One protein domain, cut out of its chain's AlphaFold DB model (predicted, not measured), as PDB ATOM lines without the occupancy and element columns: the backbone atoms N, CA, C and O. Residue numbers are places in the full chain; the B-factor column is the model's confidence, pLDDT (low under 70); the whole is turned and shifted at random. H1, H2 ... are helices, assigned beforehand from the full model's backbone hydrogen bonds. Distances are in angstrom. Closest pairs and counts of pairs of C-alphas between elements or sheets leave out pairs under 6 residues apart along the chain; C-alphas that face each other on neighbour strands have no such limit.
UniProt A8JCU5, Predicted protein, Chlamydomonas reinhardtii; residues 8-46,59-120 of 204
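Overview. This is residues 8 to 46 and 59 to 120 of the 204 residues of the protein "Predicted protein" of Chlamydomonas reinhardtii (UniProt A8JCU5). One long, unbroken helix, H1, makes the longest axis, and three short helices form a small cluster on one side of its middle stretch. H3 and H2 cross H1 one after the other along its length, while H4 packs on both of them and leads away from H1 to a loop, residues 106 to 120, that folds back towards the end of H4. The first residues of H1, 8 to 17, stick out beyond the cluster. The printed part has 101 residues with four named helices in the order H1, H2, H3, H4 and no named strand, and its class is all helix. It is only just loose, close to compact, with a radius of gyration of the C-alphas of 15.5 A, and its spans of 57 by 38 by 19 A make an outline that is only just flat.

Along the chain. H1 covers residues 8 to 46 and is 57.2 A long from first to last C-alpha, beginning with C-alpha 8 at (121.134, 105.194, 102.597) and ending with C-alpha 46 at (82.661, 71.066, 77.521). H2, residues 59 to 67, is 11.8 A long. H3, residues 75 to 87, is 18.2 A long. H4, residues 91 to 105, is 21.2 A long and ends with C-alpha 105 at (96.494, 82.737, 110.266). Residues 106 to 120 hold no named element.

Arrangement. H1 touches H3 with residues 19 to 30 alone; their closest C-alphas, of Ala 26 and Leu 81, are 4.3 A apart, and the two run the same way at a steep tilt of 49 degrees. Farther along, H1 touches H2 with residues 29 to 37 alone; the closest C-alphas, of His 37 and Ala 62, are 5.4 A apart, and the two run opposite ways at a steep tilt of 52 degrees. H2 and H3 are apart. H4 touches H2, with the closest C-alphas, of Ala 60 and Ala 96, 5.5 A apart; they run the same way at a steep tilt of 52 degrees. H3 and H4 form a helical hairpin, opposite ways at a shallow tilt of 20 degrees, and the closest C-alphas, of Ile 82 and Ala 94, are 4.7 A apart. H1 and H4 are close but not clearly touching, with the C-alphas of Thr 33 and Val 93 the closest at 8.0 A. The packing of the helices is mostly crossed, with 1 of 4 touching pairs at a shallow tilt. In H1, H2, H3 and H4 every O i to N i+4 pair is within hydrogen-bond range.

Size, cuts and confidence. The two C-alphas farthest apart are those of Ala 8 and Ala 46, at 57.2 A. Residues 47 to 58 are cut out and not printed, and C-alphas 46 and 59 are 17.7 A apart across the cut. The link from H2 to H3 is short and that from H3 to H4 is tight. The mean pLDDT of the printed part is 76.3, and it is under 70 in residues 8 to 15 and 105 to 120.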
ATOM      1  N   ALA A   8     122.529 104.812 102.846       50.00
ATOM      2  CA  ALA A   8     121.134 105.194 102.597       50.00
ATOM      3  C   ALA A   8     120.726 105.030 101.118       50.00
ATOM      4  O   ALA A   8     119.610 104.603 100.829       50.00
ATOM      5  N   ALA A   9     121.639 105.311 100.179       51.56
ATOM      6  CA  ALA A   9     121.403 105.104  98.750       51.56
ATOM      7  C   ALA A   9     121.357 103.610  98.370       51.56
ATOM      8  O   ALA A   9     120.510 103.212  97.572       51.56
ATOM      9  N   GLY A  10     122.208 102.775  98.982       46.56
ATOM     10  CA  GLY A  10     122.189 101.320  98.790       46.56
ATOM     11  C   GLY A  10     120.961 100.633  99.401       46.56
ATOM     12  O   GLY A  10     120.424  99.698  98.819       46.56
ATOM     13  N   MET A  11     120.452 101.123 100.537       49.03
ATOM     14  CA  MET A  11     119.200 100.619 101.123       49.03
ATOM     15  C   MET A  11     117.972 100.986 100.275       49.03
ATOM     16  O   MET A  11     117.049 100.183 100.161       49.03
ATOM     17  N   GLY A  12     117.979 102.159  99.630       57.50
ATOM     18  CA  GLY A  12     116.922 102.569  98.701       57.50
ATOM     19  C   GLY A  12     116.864 101.726  97.421       57.50
ATOM     20  O   GLY A  12     115.772 101.402  96.963       57.50
ATOM     21  N   SER A  13     118.013 101.322  96.862       58.62
ATOM     22  CA  SER A  13     118.045 100.455  95.673       58.62
ATOM     23  C   SER A  13     117.633  99.015  95.987       58.62
ATOM     24  O   SER A  13     116.878  98.424  95.221       58.62
ATOM     25  N   LEU A  14     118.061  98.479  97.137       59.12
ATOM     26  CA  LEU A  14     117.688  97.132  97.587       59.12
ATOM     27  C   LEU A  14     116.182  97.008  97.862       59.12
ATOM     28  O   LEU A  14     115.574  96.004  97.499       59.12
ATOM     29  N   GLY A  15     115.561  98.043  98.442       63.22
ATOM     30  CA  GLY A  15     114.105  98.082  98.615       63.22
ATOM     31  C   GLY A  15     113.356  98.110  97.280       63.22
ATOM     32  O   GLY A  15     112.365  97.410  97.105       63.22
ATOM     33  N   HIS A  16     113.857  98.862  96.298       72.12
ATOM     34  CA  HIS A  16     113.219  98.964  94.985       72.12
ATOM     35  C   HIS A  16     113.295  97.655  94.177       72.12
ATOM     36  O   HIS A  16     112.360  97.324  93.447       72.12
ATOM     37  N   GLU A  17     114.390  96.902  94.316       75.00
ATOM     38  CA  GLU A  17     114.549  95.573  93.711       75.00
ATOM     39  C   GLU A  17     113.647  94.526  94.375       75.00
ATOM     40  O   GLU A  17     113.016  93.737  93.672       75.00
ATOM     41  N   ALA A  18     113.526  94.552  95.707       75.19
ATOM     42  CA  ALA A  18     112.630  93.661  96.444       75.19
ATOM     43  C   ALA A  18     111.157  93.887  96.058       75.19
ATOM     44  O   ALA A  18     110.454  92.933  95.720       75.19
ATOM     45  N   VAL A  19     110.720  95.149  95.987       76.25
ATOM     46  CA  VAL A  19     109.361  95.514  95.552       76.25
ATOM     47  C   VAL A  19     109.101  95.072  94.108       76.25
ATOM     48  O   VAL A  19     108.036  94.535  93.805       76.25
ATOM     49  N   ALA A  20     110.069  95.249  93.203       83.00
ATOM     50  CA  ALA A  20     109.936  94.795  91.819       83.00
ATOM     51  C   ALA A  20     109.855  93.262  91.713       83.00
ATOM     52  O   ALA A  20     109.072  92.736  90.920       83.00
ATOM     53  N   ALA A  21     110.618  92.534  92.533       85.44
ATOM     54  CA  ALA A  21     110.556  91.077  92.600       85.44
ATOM     55  C   ALA A  21     109.201  90.586  93.139       85.44
ATOM     56  O   ALA A  21     108.613  89.664  92.565       85.44
ATOM     57  N   ALA A  22     108.670  91.233  94.183       83.06
ATOM     58  CA  ALA A  22     107.340  90.951  94.719       83.06
ATOM     59  C   ALA A  22     106.246  91.210  93.671       83.06
ATOM     60  O   ALA A  22     105.390  90.356  93.451       83.06
ATOM     61  N   GLN A  23     106.320  92.331  92.946       85.56
ATOM     62  CA  GLN A  23     105.401  92.648  91.846       85.56
ATOM     63  C   GLN A  23     105.467  91.625  90.710       85.56
ATOM     64  O   GLN A  23     104.430  91.183  90.218       85.56
ATOM     65  N   PHE A  24     106.671  91.223  90.301       89.38
ATOM     66  CA  PHE A  24     106.846  90.220  89.252       89.38
ATOM     67  C   PHE A  24     106.239  88.873  89.658       89.38
ATOM     68  O   PHE A  24     105.493  88.264  88.890       89.38
ATOM     69  N   ARG A  25     106.505  88.425  90.890       89.00
ATOM     70  CA  ARG A  25     105.948  87.176  91.416       89.00
ATOM     71  C   ARG A  25     104.425  87.250  91.560       89.00
ATOM     72  O   ARG A  25     103.744  86.299  91.186       89.00
ATOM     73  N   ALA A  26     103.893  88.375  92.034       88.00
ATOM     74  CA  ALA A  26     102.457  88.635  92.089       88.00
ATOM     75  C   ALA A  26     101.800  88.544  90.703       88.00
ATOM     76  O   ALA A  26     100.778  87.876  90.553       88.00
ATOM     77  N   ALA A  27     102.405  89.152  89.680       88.69
ATOM     78  CA  ALA A  27     101.898  89.096  88.311       88.69
ATOM     79  C   ALA A  27     101.892  87.669  87.746       88.69
ATOM     80  O   ALA A  27     100.920  87.267  87.104       88.69
ATOM     81  N   GLU A  28     102.933  86.882  88.022       89.19
ATOM     82  CA  GLU A  28     102.998  85.490  87.574       89.19
ATOM     83  C   GLU A  28     101.961  84.603  88.277       89.19
ATOM     84  O   GLU A  28     101.305  83.783  87.631       89.19
ATOM     85  N   LEU A  29     101.754  84.787  89.584       88.38
ATOM     86  CA  LEU A  29     100.709  84.083  90.331       88.38
ATOM     87  C   LEU A  29      99.308  84.464  89.841       88.38
ATOM     88  O   LEU A  29      98.476  83.581  89.619       88.38
ATOM     89  N   ALA A  30      99.057  85.754  89.606       88.75
ATOM     90  CA  ALA A  30      97.802  86.227  89.033       88.75
ATOM     91  C   ALA A  30      97.541  85.567  87.671       88.75
ATOM     92  O   ALA A  30      96.493  84.953  87.466       88.75
ATOM     93  N   ARG A  31      98.544  85.586  86.782       90.56
ATOM     94  CA  ARG A  31      98.475  84.963  85.456       90.56
ATOM     95  C   ARG A  31      98.162  83.469  85.531       90.56
ATOM     96  O   ARG A  31      97.218  83.021  84.886       90.56
ATOM     97  N   ARG A  32      98.893  82.709  86.357       90.38
ATOM     98  CA  ARG A  32      98.657  81.265  86.561       90.38
ATOM     99  C   ARG A  32      97.233  80.982  87.035       90.38
ATOM    100  O   ARG A  32      96.620  80.015  86.588       90.38
ATOM    101  N   THR A  33      96.699  81.826  87.913       87.50
ATOM    102  CA  THR A  33      95.344  81.659  88.455       87.50
ATOM    103  C   THR A  33      94.274  81.901  87.389       87.50
ATOM    104  O   THR A  33      93.334  81.113  87.271       87.50
ATOM    105  N   VAL A  34      94.451  82.930  86.555       87.12
ATOM    106  CA  VAL A  34      93.554  83.242  85.428       87.12
ATOM    107  C   VAL A  34      93.610  82.173  84.335       87.12
ATOM    108  O   VAL A  34      92.566  81.745  83.833       87.12
ATOM    109  N   GLU A  35      94.807  81.702  83.981       89.69
ATOM    110  CA  GLU A  35      94.993  80.622  83.004       89.69
ATOM    111  C   GLU A  35      94.344  79.316  83.493       89.69
ATOM    112  O   GLU A  35      93.622  78.656  82.737       89.69
ATOM    113  N   TYR A  36      94.533  78.970  84.774       88.38
ATOM    114  CA  TYR A  36      93.917  77.790  85.381       88.38
ATOM    115  C   TYR A  36      92.389  77.875  85.373       88.38
ATOM    116  O   TYR A  36      91.723  76.923  84.961       88.38
ATOM    117  N   HIS A  37      91.826  79.019  85.781       87.44
ATOM    118  CA  HIS A  37      90.380  79.236  85.753       87.44
ATOM    119  C   HIS A  37      89.819  79.106  84.337       87.44
ATOM    120  O   HIS A  37      88.910  78.308  84.121       87.44
ATOM    121  N   SER A  38      90.426  79.781  83.358       87.44
ATOM    122  CA  SER A  38      89.991  79.742  81.955       87.44
ATOM    123  C   SER A  38      89.999  78.318  81.389       87.44
ATOM    124  O   SER A  38      89.075  77.906  80.681       87.44
ATOM    125  N   SER A  39      91.028  77.535  81.727       89.94
ATOM    126  CA  SER A  39      91.131  76.128  81.337       89.94
ATOM    127  C   SER A  39      90.022  75.282  81.971       89.94
ATOM    128  O   SER A  39      89.318  74.551  81.264       89.94
ATOM    129  N   ARG A  40      89.805  75.423  83.285       87.25
ATOM    130  CA  ARG A  40      88.770  74.681  84.021       87.25
ATOM    131  C   ARG A  40      87.362  75.063  83.611       87.25
ATOM    132  O   ARG A  40      86.518  74.180  83.490       87.25
ATOM    133  N   GLU A  41      87.108  76.335  83.344       84.94
ATOM    134  CA  GLU A  41      85.826  76.792  82.826       84.94
ATOM    135  C   GLU A  41      85.558  76.204  81.433       84.94
ATOM    136  O   GLU A  41      84.449  75.746  81.162       84.94
ATOM    137  N   GLY A  42      86.581  76.127  80.573       84.25
ATOM    138  CA  GLY A  42      86.498  75.452  79.276       84.25
ATOM    139  C   GLY A  42      86.142  73.965  79.396       84.25
ATOM    140  O   GLY A  42      85.243  73.488  78.701       84.25
ATOM    141  N   GLU A  43      86.787  73.237  80.313       85.00
ATOM    142  CA  GLU A  43      86.443  71.841  80.622       85.00
ATOM    143  C   GLU A  43      85.024  71.704  81.189       85.00
ATOM    144  O   GLU A  43      84.292  70.789  80.803       85.00
ATOM    145  N   HIS A  44      84.631  72.603  82.095       83.62
ATOM    146  CA  HIS A  44      83.314  72.613  82.727       83.62
ATOM    147  C   HIS A  44      82.214  72.830  81.679       83.62
ATOM    148  O   HIS A  44      81.292  72.022  81.580       83.62
ATOM    149  N   ARG A  45      82.388  73.829  80.801       83.06
ATOM    150  CA  ARG A  45      81.526  74.069  79.631       83.06
ATOM    151  C   ARG A  45      81.474  72.864  78.694       83.06
ATOM    152  O   ARG A  45      80.408  72.510  78.209       83.06
ATOM    153  N   ALA A  46      82.606  72.209  78.433       81.62
ATOM    154  CA  ALA A  46      82.661  71.066  77.521       81.62
ATOM    155  C   ALA A  46      81.984  69.800  78.076       81.62
ATOM    156  O   ALA A  46      81.562  68.948  77.283       81.62
ATOM    157  N   TRP A  59      85.718  81.080  90.873       82.25
ATOM    158  CA  TRP A  59      87.072  81.628  90.980       82.25
ATOM    159  C   TRP A  59      87.773  81.257  92.290       82.25
ATOM    160  O   TRP A  59      88.995  81.115  92.302       82.25
ATOM    161  N   ALA A  60      87.012  81.030  93.365       79.25
ATOM    162  CA  ALA A  60      87.544  80.596  94.656       79.25
ATOM    163  C   ALA A  60      88.295  79.256  94.561       79.25
ATOM    164  O   ALA A  60      89.387  79.124  95.109       79.25
ATOM    165  N   ASP A  61      87.772  78.295  93.795       81.94
ATOM    166  CA  ASP A  61      88.412  76.986  93.627       81.94
ATOM    167  C   ASP A  61      89.678  77.077  92.763       81.94
ATOM    168  O   ASP A  61      90.633  76.326  92.965       81.94
ATOM    169  N   ALA A  62      89.711  78.001  91.796       82.44
ATOM    170  CA  ALA A  62      90.918  78.286  91.020       82.44
ATOM    171  C   ALA A  62      92.003  78.933  91.892       82.44
ATOM    172  O   ALA A  62      93.159  78.514  91.847       82.44
ATOM    173  N   ALA A  63      91.616  79.910  92.716       82.38
ATOM    174  CA  ALA A  63      92.506  80.560  93.669       82.38
ATOM    175  C   ALA A  63      93.077  79.548  94.668       82.38
ATOM    176  O   ALA A  63      94.289  79.493  94.851       82.38
ATOM    177  N   ALA A  64      92.234  78.689  95.246       81.81
ATOM    178  CA  ALA A  64      92.675  77.635  96.152       81.81
ATOM    179  C   ALA A  64      93.647  76.665  95.462       81.81
ATOM    180  O   ALA A  64      94.707  76.385  96.004       81.81
ATOM    181  N   ALA A  65      93.351  76.207  94.244       83.44
ATOM    182  CA  ALA A  65      94.216  75.261  93.537       83.44
ATOM    183  C   ALA A  65      95.611  75.819  93.203       83.44
ATOM    184  O   ALA A  65      96.575  75.059  93.169       83.44
ATOM    185  N   VAL A  66      95.726  77.123  92.928       83.62
ATOM    186  CA  VAL A  66      97.002  77.746  92.538       83.62
ATOM    187  C   VAL A  66      97.756  78.315  93.738       83.62
ATOM    188  O   VAL A  66      98.981  78.255  93.757       83.62
ATOM    189  N   LEU A  67      97.050  78.851  94.736       82.25
ATOM    190  CA  LEU A  67      97.650  79.575  95.858       82.25
ATOM    191  C   LEU A  67      97.811  78.718  97.128       82.25
ATOM    192  O   LEU A  67      98.588  79.102  98.006       82.25
ATOM    193  N   ALA A  68      97.135  77.566  97.251       79.19
ATOM    194  CA  ALA A  68      97.197  76.735  98.464       79.19
ATOM    195  C   ALA A  68      98.587  76.163  98.769       79.19
ATOM    196  O   ALA A  68      98.910  76.001  99.946       79.19
ATOM    197  N   ASP A  69      99.418  75.938  97.753       77.31
ATOM    198  CA  ASP A  69     100.795  75.455  97.927       77.31
ATOM    199  C   ASP A  69     101.829  76.596  97.912       77.31
ATOM    200  O   ASP A  69     103.017  76.382  98.157       77.31
ATOM    201  N   GLU A  70     101.395  77.829  97.637       79.62
ATOM    202  CA  GLU A  70     102.286  78.982  97.543       79.62
ATOM    203  C   GLU A  70     102.554  79.592  98.923       79.62
ATOM    204  O   GLU A  70     101.638  79.872  99.707       79.62
ATOM    205  N   VAL A  71     103.834  79.853  99.190       76.56
ATOM    206  CA  VAL A  71     104.305  80.533 100.401       76.56
ATOM    207  C   VAL A  71     104.026  82.033 100.265       76.56
ATOM    208  O   VAL A  71     104.737  82.740  99.544       76.56
ATOM    209  N   LEU A  72     102.965  82.491 100.935       75.00
ATOM    210  CA  LEU A  72     102.464  83.873 100.959       75.00
ATOM    211  C   LEU A  72     102.794  84.544 102.306       75.00
ATOM    212  O   LEU A  72     101.907  84.999 103.021       75.00
ATOM    213  N   GLU A  73     104.074  84.540 102.670       73.06
ATOM    214  CA  GLU A  73     104.568  85.084 103.949       73.06
ATOM    215  C   GLU A  73     104.903  86.578 103.889       73.06
ATOM    216  O   GLU A  73     105.119  87.200 104.923       73.06
ATOM    217  N   ASP A  74     104.973  87.152 102.690       82.06
ATOM    218  CA  ASP A  74     105.314  88.556 102.487       82.06
ATOM    219  C   ASP A  74     104.043  89.374 102.232       82.06
ATOM    220  O   ASP A  74     103.321  89.144 101.255       82.06
ATOM    221  N   GLU A  75     103.772  90.339 103.113       83.50
ATOM    222  CA  GLU A  75     102.645  91.259 102.980       83.50
ATOM    223  C   GLU A  75     102.694  92.034 101.659       83.50
ATOM    224  O   GLU A  75     101.660  92.186 101.003       83.50
ATOM    225  N   GLU A  76     103.876  92.473 101.219       84.62
ATOM    226  CA  GLU A  76     104.022  93.245  99.981       84.62
ATOM    227  C   GLU A  76     103.671  92.402  98.754       84.62
ATOM    228  O   GLU A  76     102.998  92.889  97.841       84.62
ATOM    229  N   LEU A  77     104.055  91.121  98.752       87.56
ATOM    230  CA  LEU A  77     103.685  90.169  97.704       87.56
ATOM    231  C   LEU A  77     102.169  89.976  97.638       87.56
ATOM    232  O   LEU A  77     101.596  90.005  96.549       87.56
ATOM    233  N   VAL A  78     101.511  89.779  98.785       87.38
ATOM    234  CA  VAL A  78     100.058  89.549  98.836       87.38
ATOM    235  C   VAL A  78      99.296  90.808  98.425       87.38
ATOM    236  O   VAL A  78      98.361  90.728  97.629       87.38
ATOM    237  N   VAL A  79      99.719  91.985  98.893       89.62
ATOM    238  CA  VAL A  79      99.147  93.273  98.474       89.62
ATOM    239  C   VAL A  79      99.318  93.483  96.968       89.62
ATOM    240  O   VAL A  79      98.363  93.871  96.290       89.62
ATOM    241  N   ALA A  80     100.507  93.207  96.425       89.38
ATOM    242  CA  ALA A  80     100.763  93.303  94.992       89.38
ATOM    243  C   ALA A  80      99.893  92.318  94.197       89.38
ATOM    244  O   ALA A  80      99.325  92.705  93.178       89.38
ATOM    245  N   LEU A  81      99.725  91.086  94.687       90.12
ATOM    246  CA  LEU A  81      98.876  90.064  94.076       90.12
ATOM    247  C   LEU A  81      97.413  90.508  94.028       90.12
ATOM    248  O   LEU A  81      96.807  90.482  92.962       90.12
ATOM    249  N   ILE A  82      96.859  90.967  95.153       90.12
ATOM    250  CA  ILE A  82      95.479  91.468  95.245       90.12
ATOM    251  C   ILE A  82      95.256  92.616  94.254       90.12
ATOM    252  O   ILE A  82      94.280  92.609  93.503       90.12
ATOM    253  N   ARG A  83      96.175  93.587  94.208       89.12
ATOM    254  CA  ARG A  83      96.075  94.737  93.299       89.12
ATOM    255  C   ARG A  83      96.175  94.335  91.834       89.12
ATOM    256  O   ARG A  83      95.421  94.851  91.014       89.12
ATOM    257  N   GLU A  84      97.082  93.422  91.507       90.00
ATOM    258  CA  GLU A  84      97.260  92.947  90.138       90.00
ATOM    259  C   GLU A  84      96.054  92.122  89.668       90.00
ATOM    260  O   GLU A  84      95.588  92.310  88.546       90.00
ATOM    261  N   LEU A  85      95.467  91.306  90.546       87.44
ATOM    262  CA  LEU A  85      94.203  90.612  90.285       87.44
ATOM    263  C   LEU A  85      93.047  91.594  90.067       87.44
ATOM    264  O   LEU A  85      92.270  91.423  89.129       87.44
ATOM    265  N   GLY A  86      92.961  92.658  90.869       85.38
ATOM    266  CA  GLY A  86      91.976  93.720  90.664       85.38
ATOM    267  C   GLY A  86      92.163  94.473  89.346       85.38
ATOM    268  O   GLY A  86      91.192  94.757  88.652       85.38
ATOM    269  N   ARG A  87      93.410  94.726  88.928       86.06
ATOM    270  CA  ARG A  87      93.720  95.327  87.617       86.06
ATOM    271  C   ARG A  87      93.256  94.448  86.451       86.06
ATOM    272  O   ARG A  87      92.922  94.968  85.389       86.06
ATOM    273  N   GLN A  88      93.233  93.135  86.655       84.62
ATOM    274  CA  GLN A  88      92.745  92.146  85.693       84.62
ATOM    275  C   GLN A  88      91.224  91.911  85.786       84.62
ATOM    276  O   GLN A  88      90.694  91.117  85.013       84.62
ATOM    277  N   GLY A  89      90.510  92.590  86.697       82.25
ATOM    278  CA  GLY A  89      89.066  92.423  86.907       82.25
ATOM    279  C   GLY A  89      88.688  91.101  87.584       82.25
ATOM    280  O   GLY A  89      87.597  90.578  87.365       82.25
ATOM    281  N   CYS A  90      89.619  90.512  88.336       82.94
ATOM    282  CA  CYS A  90      89.465  89.228  89.015       82.94
ATOM    283  C   CYS A  90      89.324  89.417  90.537       82.94
ATOM    284  O   CYS A  90      90.026  88.765  91.316       82.94
ATOM    285  N   SER A  91      88.429  90.304  90.990       83.31
ATOM    286  CA  SER A  91      88.199  90.549  92.427       83.31
ATOM    287  C   SER A  91      87.860  89.299  93.236       83.31
ATOM    288  O   SER A  91      88.247  89.213  94.397       83.31
ATOM    289  N   GLU A  92      87.176  88.311  92.653       82.94
ATOM    290  CA  GLU A  92      86.844  87.067  93.359       82.94
ATOM    291  C   GLU A  92      88.104  86.317  93.795       82.94
ATOM    292  O   GLU A  92      88.179  85.814  94.914       82.94
ATOM    293  N   VAL A  93      89.117  86.291  92.925       83.50
ATOM    294  CA  VAL A  93      90.421  85.694  93.223       83.50
ATOM    295  C   VAL A  93      91.162  86.540  94.248       83.50
ATOM    296  O   VAL A  93      91.809  85.991  95.132       83.50
ATOM    297  N   ALA A  94      91.053  87.868  94.162       86.69
ATOM    298  CA  ALA A  94      91.684  88.774  95.114       86.69
ATOM    299  C   ALA A  94      91.138  88.566  96.540       86.69
ATOM    300  O   ALA A  94      91.911  88.481  97.495       86.69
ATOM    301  N   VAL A  95      89.818  88.409  96.681       86.00
ATOM    302  CA  VAL A  95      89.167  88.096  97.964       86.00
ATOM    303  C   VAL A  95      89.514  86.681  98.424       86.00
ATOM    304  O   VAL A  95      89.864  86.500  99.583       86.00
ATOM    305  N   ALA A  96      89.516  85.691  97.527       85.06
ATOM    306  CA  ALA A  96      89.910  84.325  97.871       85.06
ATOM    307  C   ALA A  96      91.382  84.228  98.316       85.06
ATOM    308  O   ALA A  96      91.703  83.472  99.230       85.06
ATOM    309  N   ALA A  97      92.282  85.014  97.716       84.38
ATOM    310  CA  ALA A  97      93.675  85.113  98.141       84.38
ATOM    311  C   ALA A  97      93.782  85.696  99.560       84.38
ATOM    312  O   ALA A  97      94.513  85.153 100.388       84.38
ATOM    313  N   LEU A  98      93.008  86.745  99.865       86.50
ATOM    314  CA  LEU A  98      92.901  87.280 101.224       86.50
ATOM    315  C   LEU A  98      92.349  86.224 102.198       86.50
ATOM    316  O   LEU A  98      92.920  86.025 103.265       86.50
ATOM    317  N   ASP A  99      91.287  85.508 101.832       84.44
ATOM    318  CA  ASP A  99      90.696  84.446 102.655       84.44
ATOM    319  C   ASP A  99      91.674  83.311 102.945       84.44
ATOM    320  O   ASP A  99      91.734  82.805 104.068       84.44
ATOM    321  N   LEU A 100      92.478  82.929 101.958       80.12
ATOM    322  CA  LEU A 100      93.494  81.896 102.094       80.12
ATOM    323  C   LEU A 100      94.620  82.337 103.044       80.12
ATOM    324  O   LEU A 100      95.057  81.565 103.894       80.12
ATOM    325  N   VAL A 101      95.045  83.600 102.964       80.62
ATOM    326  CA  VAL A 101      96.033  84.173 103.892       80.62
ATOM    327  C   VAL A 101      95.474  84.248 105.316       80.62
ATOM    328  O   VAL A 101      96.128  83.814 106.263       80.62
ATOM    329  N   LEU A 102      94.234  84.715 105.474       78.69
ATOM    330  CA  LEU A 102      93.585  84.826 106.780       78.69
ATOM    331  C   LEU A 102      93.258  83.460 107.402       78.69
ATOM    332  O   LEU A 102      93.355  83.304 108.616       78.69
ATOM    333  N   SER A 103      92.893  82.457 106.600       77.75
ATOM    334  CA  SER A 103      92.622  81.097 107.094       77.75
ATOM    335  C   SER A 103      93.890  80.382 107.556       77.75
ATOM    336  O   SER A 103      93.847  79.682 108.566       77.75
ATOM    337  N   ARG A 104      95.037  80.628 106.910       72.06
ATOM    338  CA  ARG A 104      96.352  80.185 107.406       72.06
ATOM    339  C   ARG A 104      96.723  80.829 108.742       72.06
ATOM    340  O   ARG A 104      97.364  80.183 109.563       72.06
ATOM    341  N   ALA A 105      96.296  82.068 108.981       62.69
ATOM    342  CA  ALA A 105      96.494  82.737 110.266       62.69
ATOM    343  C   ALA A 105      95.548  82.224 111.373       62.69
ATOM    344  O   ALA A 105      95.864  82.354 112.550       62.69
ATOM    345  N   GLY A 106      94.397  81.647 111.010       55.06
ATOM    346  CA  GLY A 106      93.333  81.246 111.938       55.06
ATOM    347  C   GLY A 106      93.353  79.786 112.405       55.06
ATOM    348  O   GLY A 106      92.388  79.358 113.033       55.06
ATOM    349  N   SER A 107      94.393  79.003 112.091       50.56
ATOM    350  CA  SER A 107      94.415  77.565 112.413       50.56
ATOM    351  C   SER A 107      94.735  77.227 113.878       50.56
ATOM    352  O   SER A 107      94.574  76.065 114.248       50.56
ATOM    353  N   ASP A 108      95.108  78.187 114.724       44.81
ATOM    354  CA  ASP A 108      95.384  77.929 116.141       44.81
ATOM    355  C   ASP A 108      94.430  78.753 117.014       44.81
ATOM    356  O   ASP A 108      94.538  79.971 117.133       44.81
ATOM    357  N   GLY A 109      93.440  78.073 117.597       46.66
ATOM    358  CA  GLY A 109      92.395  78.639 118.453       46.66
ATOM    359  C   GLY A 109      92.875  79.104 119.830       46.66
ATOM    360  O   GLY A 109      92.202  78.832 120.820       46.66
ATOM    361  N   ASP A 110      94.009  79.799 119.900       41.97
ATOM    362  CA  ASP A 110      94.493  80.456 121.110       41.97
ATOM    363  C   ASP A 110      95.034  81.840 120.734       41.97
ATOM    364  O   ASP A 110      95.901  81.982 119.873       41.97
ATOM    365  N   GLY A 111      94.458  82.882 121.338       46.81
ATOM    366  CA  GLY A 111      94.543  84.289 120.925       46.81
ATOM    367  C   GLY A 111      95.904  84.984 121.062       46.81
ATOM    368  O   GLY A 111      95.943  86.139 121.475       46.81
ATOM    369  N   ALA A 112      97.008  84.318 120.732       44.09
ATOM    370  CA  ALA A 112      98.344  84.893 120.597       44.09
ATOM    371  C   ALA A 112      99.296  83.879 119.933       44.09
ATOM    372  O   ALA A 112     100.234  83.394 120.562       44.09
ATOM    373  N   GLY A 113      99.072  83.529 118.668       39.72
ATOM    374  CA  GLY A 113      99.963  82.607 117.967       39.72
ATOM    375  C   GLY A 113      99.783  82.669 116.463       39.72
ATOM    376  O   GLY A 113      98.972  81.941 115.907       39.72
ATOM    377  N   ALA A 114     100.551  83.529 115.794       43.84
ATOM    378  CA  ALA A 114     100.798  83.353 114.371       43.84
ATOM    379  C   ALA A 114     101.505  81.999 114.198       43.84
ATOM    380  O   ALA A 114     102.653  81.843 114.622       43.84
ATOM    381  N   GLY A 115     100.810  81.008 113.631       42.91
ATOM    382  CA  GLY A 115     101.441  79.762 113.205       42.91
ATOM    383  C   GLY A 115     102.614  80.051 112.251       42.91
ATOM    384  O   GLY A 115     102.649  81.113 111.618       42.91
ATOM    385  N   PRO A 116     103.595  79.140 112.127       41.50
ATOM    386  CA  PRO A 116     104.756  79.340 111.266       41.50
ATOM    387  C   PRO A 116     104.304  79.349 109.794       41.50
ATOM    388  O   PRO A 116     104.154  78.296 109.183       41.50
ATOM    389  N   GLY A 117     104.023  80.537 109.253       52.03
ATOM    390  CA  GLY A 117     103.588  80.743 107.863       52.03
ATOM    391  C   GLY A 117     102.250  81.477 107.687       52.03
ATOM    392  O   GLY A 117     101.830  81.704 106.553       52.03
ATOM    393  N   GLY A 118     101.566  81.853 108.774       55.38
ATOM    394  CA  GLY A 118     100.359  82.685 108.722       55.38
ATOM    395  C   GLY A 118     100.700  84.169 108.840       55.38
ATOM    396  O   GLY A 118     101.160  84.614 109.892       55.38
ATOM    397  N   LEU A 119     100.465  84.946 107.780       66.50
ATOM    398  CA  LEU A 119     100.612  86.398 107.837       66.50
ATOM    399  C   LEU A 119      99.466  86.985 108.685       66.50
ATOM    400  O   LEU A 119      98.301  86.667 108.420       66.50
ATOM    401  N   PRO A 120      99.745  87.820 109.701       69.50
ATOM    402  CA  PRO A 120      98.687  88.410 110.505       69.50
ATOM    403  C   PRO A 120      97.789  89.303 109.637       69.50
ATOM    404  O   PRO A 120      98.279  89.939 108.698       69.50
TER     405      PRO A 120